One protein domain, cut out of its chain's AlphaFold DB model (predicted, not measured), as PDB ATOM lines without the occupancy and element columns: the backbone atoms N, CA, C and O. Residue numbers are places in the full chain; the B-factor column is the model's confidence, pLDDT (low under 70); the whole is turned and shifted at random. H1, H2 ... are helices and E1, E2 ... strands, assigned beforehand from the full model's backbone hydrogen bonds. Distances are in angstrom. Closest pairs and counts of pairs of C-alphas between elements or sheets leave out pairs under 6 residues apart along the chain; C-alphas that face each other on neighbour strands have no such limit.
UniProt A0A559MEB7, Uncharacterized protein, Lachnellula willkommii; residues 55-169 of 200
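What this domain is: This is residues 55 to 169 of the 200 residues of an uncharacterized protein of Lachnellula willkommii (UniProt A0A559MEB7). A small three-stranded sheet, E1 E2 E3, has the longest helix, H2, over one face, and the hairpin E4 E5 reaches from this body to one end of the long axis. Toward the other end are the short helices H3 and H4, loosely joined to the rest, with a long unnamed link, residues 128 to 140, before H3; H1 lies crosswise to H2. The printed part has 115 residues, with four named helices and five named strands in the order H1 E1 E2 E3 E4 E5 H2 H3 H4; both sheets are antiparallel. The class is mixed, helices and strands, with 57 residues, under half, in named elements. The whole is compact, with a radius of gyration of the C-alphas of 15.5 A, and only just elongated, spanning 51 by 34 by 27 A.

How they stand to each other: E1, residues 74 to 76, E2, residues 84 to 87, and E3, residues 93 to 95, form a meander, each strand the antiparallel neighbour of the one before. N 75 and O 86 are 3.0 A apart, and N 85 and O 94 are 2.8 A apart, both within hydrogen-bond range. H2, residues 113 to 127, is on this sheet in two layers, a helix on one face of a sheet, at a height over the sheet of 10.3 A. It lies over E2 and runs along the strands, at 18 degrees to E2 on the local plane. The closest C-alphas of E3 and H2 are those of Phe 94 and Arg 119, 7.3 A apart. H1, residues 66 to 72, is close to H2 but not clearly touching, about perpendicular at 86 degrees, with the C-alphas of Tyr 70 and Ile 120 closest at 6.6 A. E3 runs on into E4, residues 98 to 100, at 63 degrees. E4 forms a hairpin with E5, residues 108 to 110, where N 98 and O 110 are within hydrogen-bond range at 2.9 A. H3, residues 141 to 151, and H4, residues 160 to 167, are close but not clearly touching, with the C-alphas of Ala 141 and Glu 164 closest at 7.2 A. H2 and H4 are apart. Each O i to N i+4 pair is within hydrogen-bond range in H2, H3 and H4; H1 has 1 of 3, and 1 of 4 O i to N i+3 pairs.

Where its parts are: H1 begins at C-alpha 66, (34.465, -141.776, -53.165). H2 measures 20.2 A from first to last C-alpha, H3 15.0 A and E2 9.9 A. H4 ends at C-alpha 167, (32.672, -150.984, -38.373).

The domain as a whole: The two C-alphas farthest apart are those of Ser 104 and Phe 139, 50.8 A. The printed part has no cut, and the link from H2 to H3 is long. The mean pLDDT of the printed part is 72.8; residues 55 to 69, 130, 132 to 144 and 155 to 169 are under 70.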
ATOM      1  N   ALA A  55      35.280-146.907 -41.182       54.47
ATOM      2  CA  ALA A  55      34.445-147.015 -42.387       54.47
ATOM      3  C   ALA A  55      34.407-145.723 -43.229       54.47
ATOM      4  O   ALA A  55      33.866-145.680 -44.328       54.47
ATOM      5  N   TYR A  56      35.026-144.660 -42.722       53.16
ATOM      6  CA  TYR A  56      34.913-143.308 -43.235       53.16
ATOM      7  C   TYR A  56      36.261-142.670 -43.577       53.16
ATOM      8  O   TYR A  56      36.316-141.558 -44.095       53.16
ATOM      9  N   CYS A  57      37.364-143.371 -43.297       51.09
ATOM     10  CA  CYS A  57      38.706-142.803 -43.367       51.09
ATOM     11  C   CYS A  57      39.732-143.770 -43.990       51.09
ATOM     12  O   CYS A  57      40.873-143.885 -43.540       51.09
ATOM     13  N   ARG A  58      39.333-144.468 -45.064       48.81
ATOM     14  CA  ARG A  58      40.211-145.345 -45.861       48.81
ATOM     15  C   ARG A  58      40.535-144.756 -47.231       48.81
ATOM     16  O   ARG A  58      40.012-145.177 -48.260       48.81
ATOM     17  N   ASN A  59      41.487-143.825 -47.250       33.62
ATOM     18  CA  ASN A  59      42.142-143.421 -48.489       33.62
ATOM     19  C   ASN A  59      43.084-144.542 -48.973       33.62
ATOM     20  O   ASN A  59      44.272-144.565 -48.648       33.62
ATOM     21  N   ARG A  60      42.515-145.507 -49.711       35.22
ATOM     22  CA  ARG A  60      43.195-146.326 -50.727       35.22
ATOM     23  C   ARG A  60      42.176-147.131 -51.544       35.22
ATOM     24  O   ARG A  60      41.853-148.247 -51.175       35.22
ATOM     25  N   PHE A  61      41.775-146.606 -52.701       37.75
ATOM     26  CA  PHE A  61      41.619-147.405 -53.921       37.75
ATOM     27  C   PHE A  61      41.967-146.551 -55.146       37.75
ATOM     28  O   PHE A  61      41.596-145.383 -55.228       37.75
ATOM     29  N   LYS A  62      42.658-147.158 -56.121       38.06
ATOM     30  CA  LYS A  62      42.668-146.712 -57.523       38.06
ATOM     31  C   LYS A  62      41.296-147.055 -58.150       38.06
ATOM     32  O   LYS A  62      41.234-147.944 -58.993       38.06
ATOM     33  N   ASN A  63      40.234-146.359 -57.715       33.78
ATOM     34  CA  ASN A  63      38.797-146.527 -58.058       33.78
ATOM     35  C   ASN A  63      38.129-147.712 -57.329       33.78
ATOM     36  O   ASN A  63      38.763-148.745 -57.160       33.78
ATOM     37  N   LYS A  64      36.880-147.682 -56.842       39.62
ATOM     38  CA  LYS A  64      35.620-146.937 -57.097       39.62
ATOM     39  C   LYS A  64      34.859-147.046 -55.744       39.62
ATOM     40  O   LYS A  64      34.820-148.149 -55.224       39.62
ATOM     41  N   ASN A  65      34.337-146.049 -55.031       55.25
ATOM     42  CA  ASN A  65      33.619-144.842 -55.413       55.25
ATOM     43  C   ASN A  65      33.660-143.865 -54.206       55.25
ATOM     44  O   ASN A  65      33.008-144.104 -53.191       55.25
ATOM     45  N   GLU A  66      34.427-142.769 -54.264       58.00
ATOM     46  CA  GLU A  66      34.465-141.776 -53.165       58.00
ATOM     47  C   GLU A  66      33.085-141.133 -52.916       58.00
ATOM     48  O   GLU A  66      32.781-140.664 -51.824       58.00
ATOM     49  N   ALA A  67      32.207-141.176 -53.914       57.50
ATOM     50  CA  ALA A  67      30.842-140.693 -53.799       57.50
ATOM     51  C   ALA A  67      29.974-141.525 -52.837       57.50
ATOM     52  O   ALA A  67      29.030-140.978 -52.288       57.50
ATOM     53  N   GLU A  68      30.274-142.805 -52.587       65.44
ATOM     54  CA  GLU A  68      29.433-143.675 -51.738       65.44
ATOM     55  C   GLU A  68      29.704-143.501 -50.237       65.44
ATOM     56  O   GLU A  68      28.825-143.743 -49.408       65.44
ATOM     57  N   ARG A  69      30.891-143.001 -49.864       67.75
ATOM     58  CA  ARG A  69      31.239-142.761 -48.453       67.75
ATOM     59  C   ARG A  69      30.558-141.531 -47.861       67.75
ATOM     60  O   ARG A  69      30.297-141.520 -46.661       67.75
ATOM     61  N   TYR A  70      30.285-140.506 -48.673       76.50
ATOM     62  CA  TYR A  70      29.600-139.309 -48.189       76.50
ATOM     63  C   TYR A  70      28.179-139.667 -47.720       76.50
ATOM     64  O   TYR A  70      27.881-139.369 -46.570       76.50
ATOM     65  N   PRO A  71      27.354-140.412 -48.484       77.69
ATOM     66  CA  PRO A  71      26.075-140.922 -48.002       77.69
ATOM     67  C   PRO A  71      26.162-141.822 -46.773       77.69
ATOM     68  O   PRO A  71      25.331-141.687 -45.882       77.69
ATOM     69  N   ALA A  72      27.164-142.700 -46.683       76.50
ATOM     70  CA  ALA A  72      27.310-143.602 -45.538       76.50
ATOM     71  C   ALA A  72      27.596-142.874 -44.211       76.50
ATOM     72  O   ALA A  72      27.360-143.435 -43.137       76.50
ATOM     73  N   ALA A  73      28.141-141.653 -44.274       78.62
ATOM     74  CA  ALA A  73      28.429-140.818 -43.110       78.62
ATOM     75  C   ALA A  73      27.185-140.101 -42.556       78.62
ATOM     76  O   ALA A  73      27.273-139.465 -41.505       78.62
ATOM     77  N   PHE A  74      26.041-140.210 -43.235       83.94
ATOM     78  CA  PHE A  74      24.764-139.677 -42.778       83.94
ATOM     79  C   PHE A  74      23.746-140.796 -42.567       83.94
ATOM     80  O   PHE A  74      23.744-141.826 -43.246       83.94
ATOM     81  N   HIS A  75      22.847-140.585 -41.616       85.19
ATOM     82  CA  HIS A  75      21.774-141.518 -41.285       85.19
ATOM     83  C   HIS A  75      20.444-140.777 -41.219       85.19
ATOM     84  O   HIS A  75      20.427-139.586 -40.937       85.19
ATOM     85  N   THR A  76      19.321-141.461 -41.431       87.94
ATOM     86  CA  THR A  76      18.000-140.836 -41.273       87.94
ATOM     87  C   THR A  76      17.851-140.253 -39.869       87.94
ATOM     88  O   THR A  76      18.114-140.946 -38.880       87.94
ATOM     89  N   SER A  77      17.413-138.995 -39.775       88.75
ATOM     90  CA  SER A  77      17.301-138.320 -38.485       88.75
ATOM     91  C   SER A  77      16.258-138.987 -37.582       88.75
ATOM     92  O   SER A  77      15.126-139.223 -38.018       88.75
ATOM     93  N   PRO A  78      16.588-139.275 -36.307       83.88
ATOM     94  CA  PRO A  78      15.633-139.833 -35.355       83.88
ATOM     95  C   PRO A  78      14.583-138.807 -34.908       83.88
ATOM     96  O   PRO A  78      13.507-139.198 -34.465       83.88
ATOM     97  N   ASN A  79      14.897-137.511 -35.006       85.50
ATOM     98  CA  ASN A  79      14.004-136.424 -34.599       85.50
ATOM     99  C   ASN A  79      13.098-135.967 -35.749       85.50
ATOM    100  O   ASN A  79      12.002-135.466 -35.507       85.50
ATOM    101  N   ARG A  80      13.568-136.120 -36.992       86.00
ATOM    102  CA  ARG A  80      12.880-135.696 -38.219       86.00
ATOM    103  C   ARG A  80      12.964-136.796 -39.282       86.00
ATOM    104  O   ARG A  80      13.671-136.637 -40.285       86.00
ATOM    105  N   PRO A  81      12.291-137.938 -39.059       83.38
ATOM    106  CA  PRO A  81      12.346-139.054 -39.990       83.38
ATOM    107  C   PRO A  81      11.837-138.617 -41.367       83.38
ATOM    108  O   PRO A  81      10.808-137.960 -41.474       83.38
ATOM    109  N   ASN A  82      12.557-139.004 -42.420       84.31
ATOM    110  CA  ASN A  82      12.281-138.681 -43.830       84.31
ATOM    111  C   ASN A  82      12.454-137.209 -44.249       84.31
ATOM    112  O   ASN A  82      12.397-136.941 -45.441       84.31
ATOM    113  N   GLU A  83      12.705-136.278 -43.328       89.25
ATOM    114  CA  GLU A  83      12.894-134.850 -43.636       89.25
ATOM    115  C   GLU A  83      14.355-134.404 -43.520       89.25
ATOM    116  O   GLU A  83      14.779-133.468 -44.196       89.25
ATOM    117  N   ALA A  84      15.136-135.068 -42.669       92.12
ATOM    118  CA  ALA A  84      16.526-134.722 -42.430       92.12
ATOM    119  C   ALA A  84      17.408-135.961 -42.272       92.12
ATOM    120  O   ALA A  84      16.950-137.050 -41.912       92.12
ATOM    121  N   ASP A  85      18.695-135.750 -42.514       89.88
ATOM    122  CA  ASP A  85      19.760-136.713 -42.299       89.88
ATOM    123  C   ASP A  85      20.703-136.196 -41.214       89.88
ATOM    124  O   ASP A  85      21.141-135.052 -41.253       89.88
ATOM    125  N   THR A  86      21.039-137.033 -40.245       89.50
ATOM    126  CA  THR A  86      21.956-136.709 -39.157       89.50
ATOM    127  C   THR A  86      23.384-137.103 -39.528       89.50
ATOM    128  O   THR A  86      23.626-138.228 -39.973       89.50
ATOM    129  N   CYS A  87      24.346-136.207 -39.298       87.69
ATOM    130  CA  CYS A  87      25.771-136.498 -39.446       87.69
ATOM    131  C   CYS A  87      26.243-137.509 -38.394       87.69
ATOM    132  O   CYS A  87      26.100-137.298 -37.184       87.69
ATOM    133  N   GLY A  88      26.896-138.571 -38.858       77.75
ATOM    134  CA  GLY A  88      27.439-139.641 -38.027       77.75
ATOM    135  C   GLY A  88      28.624-139.246 -37.141       77.75
ATOM    136  O   GLY A  88      29.056-140.091 -36.373       77.75
ATOM    137  N   TYR A  89      29.152-138.016 -37.216       74.75
ATOM    138  CA  TYR A  89      30.301-137.542 -36.418       74.75
ATOM    139  C   TYR A  89      29.971-136.515 -35.334       74.75
ATOM    140  O   TYR A  89      30.781-136.276 -34.438       74.75
ATOM    141  N   CYS A  90      28.832-135.845 -35.420       84.94
ATOM    142  CA  CYS A  90      28.475-134.798 -34.463       84.94
ATOM    143  C   CYS A  90      27.015-134.861 -34.032       84.94
ATOM    144  O   CYS A  90      26.694-134.351 -32.961       84.94
ATOM    145  N   GLY A  91      26.156-135.537 -34.799       84.69
ATOM    146  CA  GLY A  91      24.722-135.552 -34.546       84.69
ATOM    147  C   GLY A  91      23.978-134.336 -35.101       84.69
ATOM    148  O   GLY A  91      22.803-134.184 -34.790       84.69
ATOM    149  N   GLU A  92      24.632-133.484 -35.896       89.44
ATOM    150  CA  GLU A  92      23.978-132.347 -36.554       89.44
ATOM    151  C   GLU A  92      22.998-132.829 -37.633       89.44
ATOM    152  O   GLU A  92      23.317-133.735 -38.408       89.44
ATOM    153  N   ASP A  93      21.810-132.223 -37.680       91.94
ATOM    154  CA  ASP A  93      20.747-132.554 -38.632       91.94
ATOM    155  C   ASP A  93      20.841-131.684 -39.901       91.94
ATOM    156  O   ASP A  93      20.890-130.455 -39.843       91.94
ATOM    157  N   PHE A  94      20.780-132.330 -41.063       92.38
ATOM    158  CA  PHE A  94      20.822-131.719 -42.391       92.38
ATOM    159  C   PHE A  94      19.501-131.966 -43.112       92.38
ATOM    160  O   PHE A  94      19.148-133.109 -43.407       92.38
ATOM    161  N   HIS A  95      18.771-130.899 -43.424       93.31
ATOM    162  CA  HIS A  95      17.466-131.002 -44.074       93.31
ATOM    163  C   HIS A  95      17.588-131.506 -45.521       93.31
ATOM    164  O   HIS A  95      18.640-131.410 -46.161       93.31
ATOM    165  N   ARG A  96      16.501-132.098 -46.014       91.75
ATOM    166  CA  ARG A  96      16.303-132.493 -47.409       91.75
ATOM    167  C   ARG A  96      15.431-131.431 -48.067       91.75
ATOM    168  O   ARG A  96      14.253-131.318 -47.736       91.75
ATOM    169  N   SER A  97      16.009-130.639 -48.962       90.44
ATOM    170  CA  SER A  97      15.312-129.498 -49.569       90.44
ATOM    171  C   SER A  97      14.496-129.888 -50.805       90.44
ATOM    172  O   SER A  97      13.645-129.126 -51.263       90.44
ATOM    173  N   GLY A  98      14.753-131.067 -51.372       87.19
ATOM    174  CA  GLY A  98      14.087-131.551 -52.574       87.19
ATOM    175  C   GLY A  98      12.766-132.233 -52.258       87.19
ATOM    176  O   GLY A  98      12.583-132.805 -51.189       87.19
ATOM    177  N   ILE A  99      11.851-132.222 -53.224       87.00
ATOM    178  CA  ILE A  99      10.556-132.892 -53.124       87.00
ATOM    179  C   ILE A  99      10.430-133.829 -54.317       87.00
ATOM    180  O   ILE A  99      10.434-133.398 -55.468       87.00
ATOM    181  N   SER A 100      10.300-135.121 -54.043       84.12
ATOM    182  CA  SER A 100       9.892-136.104 -55.045       84.12
ATOM    183  C   SER A 100       8.398-136.369 -54.894       84.12
ATOM    184  O   SER A 100       7.918-136.709 -53.814       84.12
ATOM    185  N   SER A 101       7.649-136.176 -55.977       81.56
ATOM    186  CA  SER A 101       6.229-136.511 -56.037       81.56
ATOM    187  C   SER A 101       6.039-137.592 -57.096       81.56
ATOM    188  O   SER A 101       6.164-137.300 -58.289       81.56
ATOM    189  N   PRO A 102       5.755-138.843 -56.709       78.12
ATOM    190  CA  PRO A 102       5.330-139.856 -57.663       78.12
ATOM    191  C   PRO A 102       3.999-139.440 -58.313       78.12
ATOM    192  O   PRO A 102       3.201-138.744 -57.687       78.12
ATOM    193  N   HIS A 103       3.726-139.909 -59.537       75.00
ATOM    194  CA  HIS A 103       2.500-139.607 -60.309       75.00
ATOM    195  C   HIS A 103       1.179-139.912 -59.559       75.00
ATOM    196  O   HIS A 103       0.123-139.431 -59.962       75.00
ATOM    197  N   SER A 104       1.226-140.699 -58.479       70.62
ATOM    198  CA  SER A 104       0.074-141.070 -57.647       70.62
ATOM    199  C   SER A 104       0.450-141.408 -56.190       70.62
ATOM    200  O   SER A 104      -0.188-142.254 -55.565       70.62
ATOM    201  N   GLY A 105       1.496-140.779 -55.635       75.81
ATOM    202  CA  GLY A 105       2.002-141.073 -54.285       75.81
ATOM    203  C   GLY A 105       2.190-139.838 -53.396       75.81
ATOM    204  O   GLY A 105       2.151-138.712 -53.895       75.81
ATOM    205  N   PRO A 106       2.395-140.031 -52.079       78.00
ATOM    206  CA  PRO A 106       2.699-138.937 -51.163       78.00
ATOM    207  C   PRO A 106       4.029-138.264 -51.526       78.00
ATOM    208  O   PRO A 106       4.973-138.926 -51.962       78.00
ATOM    209  N   GLN A 107       4.098-136.944 -51.337       82.12
ATOM    210  CA  GLN A 107       5.333-136.183 -51.517       82.12
ATOM    211  C   GLN A 107       6.376-136.625 -50.489       82.12
ATOM    212  O   GLN A 107       6.076-136.741 -49.301       82.12
ATOM    213  N   MET A 108       7.600-136.863 -50.952       83.81
ATOM    214  CA  MET A 108       8.716-137.292 -50.115       83.81
ATOM    215  C   MET A 108       9.878-136.318 -50.234       83.81
ATOM    216  O   MET A 108      10.282-135.976 -51.350       83.81
ATOM    217  N   ALA A 109      10.440-135.914 -49.093       88.00
ATOM    218  CA  ALA A 109      11.624-135.072 -49.083       88.00
ATOM    219  C   ALA A 109      12.865-135.877 -49.512       88.00
ATOM    220  O   ALA A 109      13.140-136.975 -49.014       88.00
ATOM    221  N   ILE A 110      13.622-135.332 -50.458       89.19
ATOM    222  CA  ILE A 110      14.841-135.932 -51.007       89.19
ATOM    223  C   ILE A 110      16.007-134.958 -50.882       89.19
ATOM    224  O   ILE A 110      15.830-133.744 -50.956       89.19
ATOM    225  N   ALA A 111      17.206-135.493 -50.672       87.19
ATOM    226  CA  ALA A 111      18.416-134.684 -50.672       87.19
ATOM    227  C   ALA A 111      18.740-134.250 -52.107       87.19
ATOM    228  O   ALA A 111      18.850-135.095 -52.997       87.19
ATOM    229  N   THR A 112      18.869-132.944 -52.314       89.19
ATOM    230  CA  THR A 112      19.313-132.344 -53.578       89.19
ATOM    231  C   THR A 112      20.835-132.310 -53.663       89.19
ATOM    232  O   THR A 112      21.520-132.484 -52.655       89.19
ATOM    233  N   ASP A 113      21.374-132.022 -54.848       84.88
ATOM    234  CA  ASP A 113      22.817-131.829 -55.037       84.88
ATOM    235  C   ASP A 113      23.362-130.709 -54.133       84.88
ATOM    236  O   ASP A 113      24.397-130.874 -53.496       84.88
ATOM    237  N   GLN A 114      22.601-129.621 -53.956       87.19
ATOM    238  CA  GLN A 114      22.972-128.531 -53.052       87.19
ATOM    239  C   GLN A 114      23.023-128.974 -51.581       87.19
ATOM    240  O   GLN A 114      23.900-128.530 -50.834       87.19
ATOM    241  N   ASP A 115      22.100-129.843 -51.157       88.56
ATOM    242  CA  ASP A 115      22.130-130.418 -49.807       88.56
ATOM    243  C   ASP A 115      23.376-131.303 -49.635       88.56
ATOM    244  O   ASP A 115      23.995-131.303 -48.568       88.56
ATOM    245  N   TRP A 116      23.774-132.036 -50.682       85.75
ATOM    246  CA  TRP A 116      24.995-132.843 -50.687       85.75
ATOM    247  C   TRP A 116      26.266-132.003 -50.631       85.75
ATOM    248  O   TRP A 116      27.161-132.356 -49.865       85.75
ATOM    249  N   ASP A 117      26.335-130.879 -51.338       85.12
ATOM    250  CA  ASP A 117      27.488-129.975 -51.271       85.12
ATOM    251  C   ASP A 117      27.720-129.467 -49.840       85.12
ATOM    252  O   ASP A 117      28.841-129.506 -49.330       85.12
ATOM    253  N   ILE A 118      26.644-129.078 -49.146       90.19
ATOM    254  CA  ILE A 118      26.699-128.620 -47.747       90.19
ATOM    255  C   ILE A 118      27.187-129.743 -46.824       90.19
ATOM    256  O   ILE A 118      28.032-129.534 -45.952       90.19
ATOM    257  N   ARG A 119      26.668-130.956 -47.021       87.62
ATOM    258  CA  ARG A 119      27.042-132.150 -46.249       87.62
ATOM    259  C   ARG A 119      28.507-132.535 -46.455       87.62
ATOM    260  O   ARG A 119      29.198-132.864 -45.491       87.62
ATOM    261  N   ILE A 120      28.984-132.484 -47.697       86.19
ATOM    262  CA  ILE A 120      30.375-132.783 -48.057       86.19
ATOM    263  C   ILE A 120      31.309-131.741 -47.442       86.19
ATOM    264  O   ILE A 120      32.276-132.127 -46.781       86.19
ATOM    265  N   ALA A 121      30.991-130.451 -47.588       88.31
ATOM    266  CA  ALA A 121      31.762-129.364 -46.987       88.31
ATOM    267  C   ALA A 121      31.847-129.525 -45.463       88.31
ATOM    268  O   ALA A 121      32.938-129.502 -44.898       88.31
ATOM    269  N   HIS A 122      30.724-129.823 -44.803       91.12
ATOM    270  CA  HIS A 122      30.699-130.101 -43.369       91.12
ATOM    271  C   HIS A 122      31.650-131.242 -42.969       91.12
ATOM    272  O   HIS A 122      32.437-131.096 -42.033       91.12
ATOM    273  N   LEU A 123      31.613-132.374 -43.676       83.75
ATOM    274  CA  LEU A 123      32.499-133.504 -43.386       83.75
ATOM    275  C   LEU A 123      33.978-133.136 -43.578       83.75
ATOM    276  O   LEU A 123      34.821-133.503 -42.756       83.75
ATOM    277  N   GLN A 124      34.305-132.402 -44.638       83.31
ATOM    278  CA  GLN A 124      35.679-131.992 -44.927       83.31
ATOM    279  C   GLN A 124      36.199-130.972 -43.902       83.31
ATOM    280  O   GLN A 124      37.280-131.164 -43.347       83.31
ATOM    281  N   GLU A 125      35.419-129.940 -43.589       86.62
ATOM    282  CA  GLU A 125      35.851-128.820 -42.747       86.62
ATOM    283  C   GLU A 125      35.780-129.139 -41.249       86.62
ATOM    284  O   GLU A 125      36.739-128.894 -40.513       86.62
ATOM    285  N   MET A 126      34.671-129.725 -40.786       85.81
ATOM    286  CA  MET A 126      34.432-129.966 -39.356       85.81
ATOM    287  C   MET A 126      35.047-131.277 -38.880       85.81
ATOM    288  O   MET A 126      35.496-131.384 -37.737       85.81
ATOM    289  N   HIS A 127      35.084-132.277 -39.762       83.94
ATOM    290  CA  HIS A 127      35.503-133.631 -39.415       83.94
ATOM    291  C   HIS A 127      36.777-134.070 -40.121       83.94
ATOM    292  O   HIS A 127      37.209-135.199 -39.898       83.94
ATOM    293  N   LYS A 128      37.419-133.213 -40.928       79.88
ATOM    294  CA  LYS A 128      38.676-133.547 -41.623       79.88
ATOM    295  C   LYS A 128      38.562-134.867 -42.393       79.88
ATOM    296  O   LYS A 128      39.460-135.718 -42.384       79.88
ATOM    297  N   PHE A 129      37.385-135.084 -42.978       75.75
ATOM    298  CA  PHE A 129      37.010-136.339 -43.611       75.75
ATOM    299  C   PHE A 129      37.934-136.621 -44.800       75.75
ATOM    300  O   PHE A 129      37.987-135.861 -45.763       75.75
ATOM    301  N   GLY A 130      38.690-137.719 -44.720       69.31
ATOM    302  CA  GLY A 130      39.701-138.089 -45.717       69.31
ATOM    303  C   GLY A 130      41.144-137.658 -45.409       69.31
ATOM    304  O   GLY A 130      42.041-138.103 -46.125       69.31
ATOM    305  N   GLU A 131      41.398-136.882 -44.345       70.50
ATOM    306  CA  GLU A 131      42.750-136.405 -43.977       70.50
ATOM    307  C   GLU A 131      43.500-137.324 -42.989       70.50
ATOM    308  O   GLU A 131      44.679-137.113 -42.706       70.50
ATOM    309  N   CYS A 132      42.846-138.345 -42.421       65.50
ATOM    310  CA  CYS A 132      43.456-139.162 -41.373       65.50
ATOM    311  C   CYS A 132      44.418-140.248 -41.908       65.50
ATOM    312  O   CYS A 132      44.325-140.717 -43.044       65.50
ATOM    313  N   ASN A 133      45.356-140.688 -41.057       60.72
ATOM    314  CA  ASN A 133      46.317-141.739 -41.406       60.72
ATOM    315  C   ASN A 133      45.628-143.113 -41.546       60.72
ATOM    316  O   ASN A 133      45.335-143.780 -40.554       60.72
ATOM    317  N   HIS A 134      45.472-143.547 -42.797       54.19
ATOM    318  CA  HIS A 134      44.824-144.788 -43.240       54.19
ATOM    319  C   HIS A 134      45.480-146.095 -42.753       54.19
ATOM    320  O   HIS A 134      44.863-147.156 -42.835       54.19
ATOM    321  N   ALA A 135      46.726-146.059 -42.271       51.69
ATOM    322  CA  ALA A 135      47.407-147.242 -41.746       51.69
ATOM    323  C   ALA A 135      47.071-147.512 -40.267       51.69
ATOM    324  O   ALA A 135      47.411-148.580 -39.749       51.69
ATOM    325  N   LYS A 136      46.412-146.564 -39.578       54.69
ATOM    326  CA  LYS A 136      46.032-146.726 -38.171       54.69
ATOM    327  C   LYS A 136      44.877-147.711 -38.041       54.69
ATOM    328  O   LYS A 136      43.750-147.441 -38.442       54.69
ATOM    329  N   LYS A 137      45.182-148.853 -37.435       59.50
ATOM    330  CA  LYS A 137      44.212-149.880 -37.058       59.50
ATOM    331  C   LYS A 137      43.870-149.706 -35.584       59.50
ATOM    332  O   LYS A 137      44.770-149.503 -34.766       59.50
ATOM    333  N   PHE A 138      42.585-149.779 -35.253       61.25
ATOM    334  CA  PHE A 138      42.126-149.721 -33.872       61.25
ATOM    335  C   PHE A 138      41.725-151.120 -33.435       61.25
ATOM    336  O   PHE A 138      40.864-151.759 -34.018       61.25
ATOM    337  N   PHE A 139      42.391-151.605 -32.399       56.19
ATOM    338  CA  PHE A 139      42.191-152.953 -31.868       56.19
ATOM    339  C   PHE A 139      41.260-152.955 -30.654       56.19
ATOM    340  O   PHE A 139      40.953-153.996 -30.087       56.19
ATOM    341  N   ARG A 140      40.832-151.762 -30.227       63.94
ATOM    342  CA  ARG A 140      39.918-151.542 -29.113       63.94
ATOM    343  C   ARG A 140      38.993-150.371 -29.423       63.94
ATOM    344  O   ARG A 140      39.457-149.332 -29.904       63.94
ATOM    345  N   ALA A 141      37.719-150.514 -29.063       62.25
ATOM    346  CA  ALA A 141      36.695-149.487 -29.251       62.25
ATOM    347  C   ALA A 141      37.045-148.157 -28.554       62.25
ATOM    348  O   ALA A 141      36.762-147.082 -29.075       62.25
ATOM    349  N   ASP A 142      37.731-148.195 -27.407       63.72
ATOM    350  CA  ASP A 142      38.141-146.978 -26.701       63.72
ATOM    351  C   ASP A 142      39.233-146.188 -27.443       63.72
ATOM    352  O   ASP A 142      39.157-144.961 -27.518       63.72
ATOM    353  N   HIS A 143      40.201-146.872 -28.061       69.94
ATOM    354  CA  HIS A 143      41.209-146.228 -28.907       69.94
ATOM    355  C   HIS A 143      40.586-145.671 -30.197       69.94
ATOM    356  O   HIS A 143      40.963-144.587 -30.644       69.94
ATOM    357  N   PHE A 144      39.599-146.371 -30.765       69.50
ATOM    358  CA  PHE A 144      38.834-145.889 -31.917       69.50
ATOM    359  C   PHE A 144      38.036-144.620 -31.588       69.50
ATOM    360  O   PHE A 144      38.153-143.617 -32.291       69.50
ATOM    361  N   ARG A 145      37.315-144.599 -30.458       72.81
ATOM    362  CA  ARG A 145      36.613-143.398 -29.969       72.81
ATOM    363  C   ARG A 145      37.560-142.228 -29.740       72.81
ATOM    364  O   ARG A 145      37.230-141.096 -30.081       72.81
ATOM    365  N   GLN A 146      38.744-142.485 -29.180       73.56
ATOM    366  CA  GLN A 146      39.761-141.446 -29.035       73.56
ATOM    367  C   GLN A 146      40.225-140.921 -30.393       73.56
ATOM    368  O   GLN A 146      40.397-139.715 -30.535       73.56
ATOM    369  N   HIS A 147      40.401-141.770 -31.401       77.81
ATOM    370  CA  HIS A 147      40.726-141.297 -32.741       77.81
ATOM    371  C   HIS A 147      39.614-140.440 -33.346       77.81
ATOM    372  O   HIS A 147      39.910-139.346 -33.814       77.81
ATOM    373  N   LEU A 148      38.350-140.863 -33.269       77.50
ATOM    374  CA  LEU A 148      37.234-140.037 -33.740       77.50
ATOM    375  C   LEU A 148      37.215-138.679 -33.030       77.50
ATOM    376  O   LEU A 148      37.139-137.641 -33.679       77.50
ATOM    377  N   LYS A 149      37.399-138.671 -31.708       77.00
ATOM    378  CA  LYS A 149      37.428-137.441 -30.914       77.00
ATOM    379  C   LYS A 149      38.576-136.502 -31.296       77.00
ATOM    380  O   LYS A 149      38.354-135.309 -31.456       77.00
ATOM    381  N   HIS A 150      39.800-137.015 -31.424       77.94
ATOM    382  CA  HIS A 150      40.990-136.172 -31.608       77.94
ATOM    383  C   HIS A 150      41.358-135.927 -33.079       77.94
ATOM    384  O   HIS A 150      42.090-134.987 -33.364       77.94
ATOM    385  N   SER A 151      40.903-136.769 -34.009       78.12
ATOM    386  CA  SER A 151      41.188-136.642 -35.449       78.12
ATOM    387  C   SER A 151      40.002-136.111 -36.246       78.12
ATOM    388  O   SER A 151      40.218-135.406 -37.223       78.12
ATOM    389  N   HIS A 152      38.776-136.416 -35.815       78.12
ATOM    390  CA  HIS A 152      37.549-136.045 -36.521       78.12
ATOM    391  C   HIS A 152      36.643-135.122 -35.706       78.12
ATOM    392  O   HIS A 152      35.492-134.936 -36.079       78.12
ATOM    393  N   ALA A 153      37.113-134.578 -34.576       80.06
ATOM    394  CA  ALA A 153      36.287-133.788 -33.656       80.06
ATOM    395  C   ALA A 153      34.955-134.481 -33.284       80.06
ATOM    396  O   ALA A 153      33.949-133.827 -33.013       80.06
ATOM    397  N   GLY A 154      34.945-135.820 -33.282       71.44
ATOM    398  CA  GLY A 154      33.750-136.609 -33.033       71.44
ATOM    399  C   GLY A 154      33.258-136.434 -31.598       71.44
ATOM    400  O   GLY A 154      34.039-136.579 -30.650       71.44
ATOM    401  N   THR A 155      31.973-136.136 -31.416       69.81
ATOM    402  CA  THR A 155      31.378-136.029 -30.074       69.81
ATOM    403  C   THR A 155      31.041-137.420 -29.510       69.81
ATOM    404  O   THR A 155      30.707-138.354 -30.220       69.81
ATOM    405  N   SER A 156      31.202-137.663 -28.211       56.72
ATOM    406  CA  SER A 156      30.819-138.971 -27.647       56.72
ATOM    407  C   SER A 156      29.306-139.003 -27.402       56.72
ATOM    408  O   SER A 156      28.825-138.185 -26.620       56.72
ATOM    409  N   GLY A 157      28.562-139.933 -28.016       64.94
ATOM    410  CA  GLY A 157      27.096-139.995 -27.903       64.94
ATOM    411  C   GLY A 157      26.466-141.299 -28.412       64.94
ATOM    412  O   GLY A 157      27.162-142.254 -28.740       64.94
ATOM    413  N   LYS A 158      25.126-141.353 -28.505       54.06
ATOM    414  CA  LYS A 158      24.350-142.541 -28.950       54.06
ATOM    415  C   LYS A 158      24.807-143.096 -30.312       54.06
ATOM    416  O   LYS A 158      24.668-144.286 -30.577       54.06
ATOM    417  N   TRP A 159      25.382-142.244 -31.152       60.72
ATOM    418  CA  TRP A 159      25.845-142.563 -32.495       60.72
ATOM    419  C   TRP A 159      27.266-143.158 -32.543       60.72
ATOM    420  O   TRP A 159      27.567-143.869 -33.498       60.72
ATOM    421  N   THR A 160      28.116-143.006 -31.510       57.56
ATOM    422  CA  THR A 160      29.430-143.691 -31.501       57.56
ATOM    423  C   THR A 160      29.261-145.208 -31.493       57.56
ATOM    424  O   THR A 160      30.033-145.909 -32.133       57.56
ATOM    425  N   ASN A 161      28.196-145.713 -30.859       58.84
ATOM    426  CA  ASN A 161      27.834-147.132 -30.902       58.84
ATOM    427  C   ASN A 161      27.354-147.576 -32.298       58.84
ATOM    428  O   ASN A 161      27.482-148.743 -32.657       58.84
ATOM    429  N   MET A 162      26.776-146.674 -33.095       58.22
ATOM    430  CA  MET A 162      26.341-146.982 -34.463       58.22
ATOM    431  C   MET A 162      27.548-147.101 -35.398       58.22
ATOM    432  O   MET A 162      27.620-148.056 -36.169       58.22
ATOM    433  N   LEU A 163      28.536-146.210 -35.240       58.59
ATOM    434  CA  LEU A 163      29.823-146.312 -35.931       58.59
ATOM    435  C   LEU A 163      30.588-147.575 -35.524       58.59
ATOM    436  O   LEU A 163      31.159-148.223 -36.389       58.59
ATOM    437  N   GLU A 164      30.570-147.954 -34.241       55.97
ATOM    438  CA  GLU A 164      31.136-149.228 -33.770       55.97
ATOM    439  C   GLU A 164      30.474-150.434 -34.466       55.97
ATOM    440  O   GLU A 164      31.177-151.311 -34.951       55.97
ATOM    441  N   ASN A 165      29.144-150.457 -34.601       57.50
ATOM    442  CA  ASN A 165      28.425-151.571 -35.238       57.50
ATOM    443  C   ASN A 165      28.613-151.658 -36.761       57.50
ATOM    444  O   ASN A 165      28.712-152.761 -37.294       57.50
ATOM    445  N   ALA A 166      28.635-150.523 -37.466       51.41
ATOM    446  CA  ALA A 166      28.904-150.483 -38.908       51.41
ATOM    447  C   ALA A 166      30.337-150.942 -39.225       51.41
ATOM    448  O   ALA A 166      30.586-151.610 -40.216       51.41
ATOM    449  N   CYS A 167      31.261-150.632 -38.321       49.72
ATOM    450  CA  CYS A 167      32.672-150.984 -38.373       49.72
ATOM    451  C   CYS A 167      32.951-152.474 -38.080       49.72
ATOM    452  O   CYS A 167      33.951-153.006 -38.553       49.72
ATOM    453  N   MET A 168      32.062-153.148 -37.339       55.50
ATOM    454  CA  MET A 168      32.157-154.577 -36.993       55.50
ATOM    455  C   MET A 168      31.540-155.526 -38.037       55.50
ATOM    456  O   MET A 168      31.619-156.742 -37.865       55.50
ATOM    457  N   LYS A 169      30.894-155.016 -39.094       50.41
ATOM    458  CA  LYS A 169      30.217-155.835 -40.112       50.41
ATOM    459  C   LYS A 169      30.891-155.692 -41.471       50.41
ATOM    460  O   LYS A 169      30.390-154.943 -42.288       50.41
TER     461      LYS A 169